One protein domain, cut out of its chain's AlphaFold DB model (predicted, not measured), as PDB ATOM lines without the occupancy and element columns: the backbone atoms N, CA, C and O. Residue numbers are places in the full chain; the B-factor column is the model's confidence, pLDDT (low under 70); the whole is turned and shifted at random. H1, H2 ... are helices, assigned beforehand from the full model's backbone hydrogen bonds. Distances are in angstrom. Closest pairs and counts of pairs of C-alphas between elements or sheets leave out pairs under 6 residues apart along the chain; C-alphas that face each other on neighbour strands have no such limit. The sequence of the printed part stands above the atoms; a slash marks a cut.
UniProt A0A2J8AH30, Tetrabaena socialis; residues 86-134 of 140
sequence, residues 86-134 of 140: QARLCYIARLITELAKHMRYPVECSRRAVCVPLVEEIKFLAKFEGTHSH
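This is residues 86 to 134 of the 140 residues of a protein of Tetrabaena socialis (UniProt A0A2J8AH30). A flat, open loop of chain with an empty middle: the long helix H1 makes one side, residues 102 to 117 turn round the far end without a named element, and the shorter helix H2 runs back along the other side to the small helix H3. The loop nearly closes, with the first and last printed C-alphas, those of Gln 86 and His 134, 5.4 A apart. The printed part has 49 residues with three named helices, H1, H2 and H3 in that order, and no named strand; the class is all helix. It is loose, with a radius of gyration of the C-alphas of 13.1 A, and spans 35 by 22 by 12 A.

H1, residues 86 to 101, begins at C-alpha 86 (103.815, 52.239, 131.696) and measures 23.1 A from first to last C-alpha. H2, residues 118 to 125, measures 10.4 A and begins at C-alpha 118 (92.425, 52.309, 120.178). H3, residues 129 to 132, measures 5.3 A and ends at C-alpha 132 (95.316, 58.863, 133.839).

H1 is apart from H2 and from H3. H2 and H3 are close but not clearly touching; their closest C-alphas, those of Leu 125 and Thr 131, are 6.3 A apart. In H1 and H2 every O i to N i+4 pair is within hydrogen-bond range. H3 is too short for such a pair, and its one O i to N i+3 pair is not within range.

The two C-alphas farthest apart, those of Arg 104 and Glu 129, are 37.5 A apart. Residues 97 to 106, of which 97 to 101 belong to H1, stand free. The link from H1 to H2, 16 residues, is long; that from H2 to H3, 3 residues, is tight. The printed part has no cut. Its mean pLDDT is 84.0, and residues 133 to 134 are under 70.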
ATOM      1  N   GLN A  86     103.644  51.156 132.665       83.44
ATOM      2  CA  GLN A  86     103.815  52.239 131.696       83.44
ATOM      3  C   GLN A  86     104.701  51.801 130.523       83.44
ATOM      4  O   GLN A  86     104.291  51.921 129.371       83.44
ATOM      5  N   ALA A  87     105.861  51.202 130.804       86.75
ATOM      6  CA  ALA A  87     106.773  50.709 129.775       86.75
ATOM      7  C   ALA A  87     106.115  49.647 128.870       86.75
ATOM      8  O   ALA A  87     106.242  49.708 127.646       86.75
ATOM      9  N   ARG A  88     105.332  48.722 129.448       88.06
ATOM     10  CA  ARG A  88     104.576  47.712 128.680       88.06
ATOM     11  C   ARG A  88     103.539  48.338 127.757       88.06
ATOM     12  O   ARG A  88     103.453  47.957 126.592       88.06
ATOM     13  N   LEU A  89     102.757  49.292 128.264       85.12
ATOM     14  CA  LEU A  89     101.752  49.986 127.458       85.12
ATOM     15  C   LEU A  89     102.399  50.761 126.310       85.12
ATOM     16  O   LEU A  89     101.895  50.712 125.191       85.12
ATOM     17  N   CYS A  90     103.545  51.396 126.548       85.00
ATOM     18  CA  CYS A  90     104.272  52.103 125.499       85.00
ATOM     19  C   CYS A  90     104.856  51.173 124.440       85.00
ATOM     20  O   CYS A  90     104.774  51.488 123.252       85.00
ATOM     21  N   TYR A  91     105.374  50.010 124.839       88.56
ATOM     22  CA  TYR A  91     105.793  48.987 123.887       88.56
ATOM     23  C   TYR A  91     104.623  48.540 122.998       88.56
ATOM     24  O   TYR A  91     104.754  48.536 121.777       88.56
ATOM     25  N   ILE A  92     103.465  48.226 123.591       88.00
ATOM     26  CA  ILE A  92     102.269  47.791 122.849       88.00
ATOM     27  C   ILE A  92     101.776  48.892 121.903       88.00
ATOM     28  O   ILE A  92     101.516  48.612 120.735       88.00
ATOM     29  N   ALA A  93     101.676  50.136 122.379       84.38
ATOM     30  CA  ALA A  93     101.241  51.264 121.561       84.38
ATOM     31  C   ALA A  93     102.165  51.455 120.350       84.38
ATOM     32  O   ALA A  93     101.693  51.477 119.216       84.38
ATOM     33  N   ARG A  94     103.484  51.494 120.578       87.75
ATOM     34  CA  ARG A  94     104.473  51.618 119.503       87.75
ATOM     35  C   ARG A  94     104.398  50.444 118.530       87.75
ATOM     36  O   ARG A  94     104.392  50.669 117.327       87.75
ATOM     37  N   LEU A  95     104.293  49.213 119.030       91.56
ATOM     38  CA  LEU A  95     104.176  48.014 118.200       91.56
ATOM     39  C   LEU A  95     102.954  48.081 117.275       91.56
ATOM     40  O   LEU A  95     103.087  47.844 116.078       91.56
ATOM     41  N   ILE A  96     101.780  48.420 117.815       87.88
ATOM     42  CA  ILE A  96     100.544  48.528 117.030       87.88
ATOM     43  C   ILE A  96     100.656  49.658 116.002       87.88
ATOM     44  O   ILE A  96     100.273  49.467 114.850       87.88
ATOM     45  N   THR A  97     101.205  50.816 116.385       87.00
ATOM     46  CA  THR A  97     101.401  51.950 115.470       87.00
ATOM     47  C   THR A  97     102.356  51.612 114.327       87.00
ATOM     48  O   THR A  97     102.049  51.925 113.181       87.00
ATOM     49  N   GLU A  98     103.488  50.962 114.602       92.38
ATOM     50  CA  GLU A  98     104.422  50.540 113.551       92.38
ATOM     51  C   GLU A  98     103.804  49.462 112.652       92.38
ATOM     52  O   GLU A  98     103.899  49.554 111.430       92.38
ATOM     53  N   LEU A  99     103.089  48.490 113.226       92.25
ATOM     54  CA  LEU A  99     102.396  47.458 112.454       92.25
ATOM     55  C   LEU A  99     101.331  48.055 111.519       92.25
ATOM     56  O   LEU A  99     101.206  47.622 110.373       92.25
ATOM     57  N   ALA A 100     100.597  49.073 111.980       89.69
ATOM     58  CA  ALA A 100      99.565  49.745 111.194       89.69
ATOM     59  C   ALA A 100     100.118  50.388 109.908       89.69
ATOM     60  O   ALA A 100      99.435  50.373 108.885       89.69
ATOM     61  N   LYS A 101     101.368  50.878 109.913       93.06
ATOM     62  CA  LYS A 101     102.023  51.462 108.723       93.06
ATOM     63  C   LYS A 101     102.215  50.457 107.585       93.06
ATOM     64  O   LYS A 101     102.329  50.855 106.431       93.06
ATOM     65  N   HIS A 102     102.250  49.164 107.898       94.75
ATOM     66  CA  HIS A 102     102.421  48.093 106.917       94.75
ATOM     67  C   HIS A 102     101.090  47.509 106.413       94.75
ATOM     68  O   HIS A 102     101.089  46.588 105.592       94.75
ATOM     69  N   MET A 103      99.947  48.021 106.878       91.50
ATOM     70  CA  MET A 103      98.639  47.561 106.418       91.50
ATOM     71  C   MET A 103      98.336  48.088 105.012       91.50
ATOM     72  O   MET A 103      98.396  49.284 104.751       91.50
ATOM     73  N   ARG A 104      97.965  47.183 104.100       93.88
ATOM     74  CA  ARG A 104      97.651  47.511 102.695       93.88
ATOM     75  C   ARG A 104      96.181  47.850 102.436       93.88
ATOM     76  O   ARG A 104      95.803  48.070 101.292       93.88
ATOM     77  N   TYR A 105      95.341  47.831 103.465       88.62
ATOM     78  CA  TYR A 105      93.907  48.076 103.346       88.62
ATOM     79  C   TYR A 105      93.426  49.019 104.455       88.62
ATOM     80  O   TYR A 105      93.956  48.963 105.569       88.62
ATOM     81  N   PRO A 106      92.412  49.858 104.181       84.81
ATOM     82  CA  PRO A 106      91.812  50.712 105.195       84.81
ATOM     83  C   PRO A 106      91.038  49.876 106.222       84.81
ATOM     84  O   PRO A 106      90.328  48.919 105.894       84.81
ATOM     85  N   VAL A 107      91.192  50.225 107.496       85.75
ATOM     86  CA  VAL A 107      90.548  49.530 108.612       85.75
ATOM     87  C   VAL A 107      89.157  50.121 108.837       85.75
ATOM     88  O   VAL A 107      89.011  51.122 109.520       85.75
ATOM     89  N   GLU A 108      88.129  49.452 108.310       86.56
ATOM     90  CA  GLU A 108      86.728  49.886 108.446       86.56
ATOM     91  C   GLU A 108      86.004  49.171 109.598       86.56
ATOM     92  O   GLU A 108      85.974  47.936 109.656       86.56
ATOM     93  N   CYS A 109      85.389  49.921 110.518       86.56
ATOM     94  CA  CYS A 109      84.640  49.331 111.636       86.56
ATOM     95  C   CYS A 109      83.319  48.680 111.206       86.56
ATOM     96  O   CYS A 109      82.894  47.708 111.824       86.56
ATOM     97  N   SER A 110      82.700  49.163 110.125       87.06
ATOM     98  CA  SER A 110      81.398  48.693 109.625       87.06
ATOM     99  C   SER A 110      81.357  47.201 109.276       87.06
ATOM    100  O   SER A 110      80.290  46.599 109.259       87.06
ATOM    101  N   ARG A 111      82.517  46.586 109.017       85.25
ATOM    102  CA  ARG A 111      82.645  45.172 108.636       85.25
ATOM    103  C   ARG A 111      82.934  44.237 109.816       85.25
ATOM    104  O   ARG A 111      83.267  43.076 109.590       85.25
ATOM    105  N   ARG A 112      82.891  44.724 111.062       86.38
ATOM    106  CA  ARG A 112      83.302  43.959 112.252       86.38
ATOM    107  C   ARG A 112      82.204  43.952 113.309       86.38
ATOM    108  O   ARG A 112      81.653  44.994 113.628       86.38
ATOM    109  N   ALA A 113      81.952  42.780 113.897       89.44
ATOM    110  CA  ALA A 113      80.990  42.622 114.992       89.44
ATOM    111  C   ALA A 113      81.398  43.399 116.258       89.44
ATOM    112  O   ALA A 113      80.547  43.846 117.017       89.44
ATOM    113  N   VAL A 114      82.706  43.579 116.469       87.69
ATOM    114  CA  VAL A 114      83.274  44.415 117.529       87.69
ATOM    115  C   VAL A 114      84.380  45.265 116.913       87.69
ATOM    116  O   VAL A 114      85.315  44.737 116.307       87.69
ATOM    117  N   CYS A 115      84.273  46.583 117.064       87.19
ATOM    118  CA  CYS A 115      85.314  47.529 116.681       87.19
ATOM    119  C   CYS A 115      85.500  48.533 117.812       87.19
ATOM    120  O   CYS A 115      84.607  49.333 118.079       87.19
ATOM    121  N   VAL A 116      86.658  48.491 118.466       85.12
ATOM    122  CA  VAL A 116      87.032  49.467 119.491       85.12
ATOM    123  C   VAL A 116      88.248  50.229 118.971       85.12
ATOM    124  O   VAL A 116      89.350  49.673 118.948       85.12
ATOM    125  N   PRO A 117      88.079  51.474 118.492       82.56
ATOM    126  CA  PRO A 117      89.207  52.295 118.085       82.56
ATOM    127  C   PRO A 117      90.139  52.529 119.275       82.56
ATOM    128  O   PRO A 117      89.712  53.022 120.317       82.56
ATOM    129  N   LEU A 118      91.427  52.218 119.106       77.56
ATOM    130  CA  LEU A 118      92.425  52.309 120.178       77.56
ATOM    131  C   LEU A 118      92.460  53.700 120.833       77.56
ATOM    132  O   LEU A 118      92.605  53.809 122.044       77.56
ATOM    133  N   VAL A 119      92.299  54.764 120.042       78.69
ATOM    134  CA  VAL A 119      92.276  56.146 120.544       78.69
ATOM    135  C   VAL A 119      91.084  56.388 121.473       78.69
ATOM    136  O   VAL A 119      91.244  57.038 122.504       78.69
ATOM    137  N   GLU A 120      89.908  55.855 121.144       81.88
ATOM    138  CA  GLU A 120      88.708  56.014 121.971       81.88
ATOM    139  C   GLU A 120      88.808  55.198 123.262       81.88
ATOM    140  O   GLU A 120      88.476  55.707 124.331       81.88
ATOM    141  N   GLU A 121      89.378  53.993 123.197       80.94
ATOM    142  CA  GLU A 121      89.675  53.189 124.388       80.94
ATOM    143  C   GLU A 121      90.679  53.897 125.308       80.94
ATOM    144  O   GLU A 121      90.474  53.984 126.516       80.94
ATOM    145  N   ILE A 122      91.746  54.481 124.753       77.00
ATOM    146  CA  ILE A 122      92.726  55.246 125.536       77.00
ATOM    147  C   ILE A 122      92.063  56.463 126.193       77.00
ATOM    148  O   ILE A 122      92.297  56.708 127.378       77.00
ATOM    149  N   LYS A 123      91.215  57.207 125.468       79.56
ATOM    150  CA  LYS A 123      90.445  58.330 126.032       79.56
ATOM    151  C   LYS A 123      89.501  57.872 127.144       79.56
ATOM    152  O   LYS A 123      89.362  58.576 128.139       79.56
ATOM    153  N   PHE A 124      88.854  56.716 126.989       83.25
ATOM    154  CA  PHE A 124      88.002  56.121 128.016       83.25
ATOM    155  C   PHE A 124      88.810  55.764 129.267       83.25
ATOM    156  O   PHE A 124      88.481  56.223 130.361       83.25
ATOM    157  N   LEU A 125      89.918  55.038 129.104       77.62
ATOM    158  CA  LEU A 125      90.804  54.646 130.199       77.62
ATOM    159  C   LEU A 125      91.452  55.851 130.888       77.62
ATOM    160  O   LEU A 125      91.673  55.811 132.093       77.62
ATOM    161  N   ALA A 126      91.739  56.937 130.173       77.25
ATOM    162  CA  ALA A 126      92.314  58.144 130.765       77.25
ATOM    163  C   ALA A 126      91.383  58.829 131.786       77.25
ATOM    164  O   ALA A 126      91.865  59.613 132.595       77.25
ATOM    165  N   LYS A 127      90.076  58.523 131.798       84.31
ATOM    166  CA  LYS A 127      89.118  59.089 132.766       84.31
ATOM    167  C   LYS A 127      89.276  58.537 134.185       84.31
ATOM    168  O   LYS A 127      88.767  59.143 135.120       84.31
ATOM    169  N   PHE A 128      89.944  57.396 134.354       82.69
ATOM    170  CA  PHE A 128      90.118  56.762 135.659       82.69
ATOM    171  C   PHE A 128      91.445  57.186 136.305       82.69
ATOM    172  O   PHE A 128      92.499  57.160 135.666       82.69
ATOM    173  N   GLU A 129      91.418  57.537 137.595       74.94
ATOM    174  CA  GLU A 129      92.594  58.029 138.339       74.94
ATOM    175  C   GLU A 129      93.787  57.064 138.286       74.94
ATOM    176  O   GLU A 129      94.922  57.483 138.056       74.94
ATOM    177  N   GLY A 130      93.534  55.755 138.406       72.50
ATOM    178  CA  GLY A 130      94.575  54.724 138.366       72.50
ATOM    179  C   GLY A 130      95.303  54.608 137.018       72.50
ATOM    180  O   GLY A 130      96.354  53.975 136.931       72.50
ATOM    181  N   THR A 131      94.783  55.214 135.952       70.38
ATOM    182  CA  THR A 131      95.297  55.076 134.580       70.38
ATOM    183  C   THR A 131      95.630  56.404 133.912       70.38
ATOM    184  O   THR A 131      96.447  56.403 132.992       70.38
ATOM    185  N   HIS A 132      95.104  57.527 134.405       71.44
ATOM    186  CA  HIS A 132      95.316  58.863 133.839       71.44
ATOM    187  C   HIS A 132      96.803  59.263 133.745       71.44
ATOM    188  O   HIS A 132      97.245  59.809 132.735       71.44
ATOM    189  N   SER A 133      97.612  58.945 134.763       68.38
ATOM    190  CA  SER A 133      99.048  59.276 134.806       68.38
ATOM    191  C   SER A 133      99.954  58.266 134.088       68.38
ATOM    192  O   SER A 133     101.099  58.582 133.775       68.38
ATOM    193  N   HIS A 134      99.448  57.066 133.786       65.00
ATOM    194  CA  HIS A 134     100.240  55.946 133.263       65.00
ATOM    195  C   HIS A 134     100.236  55.847 131.731       65.00
ATOM    196  O   HIS A 134     100.989  55.056 131.165       65.00
TER     197      HIS A 134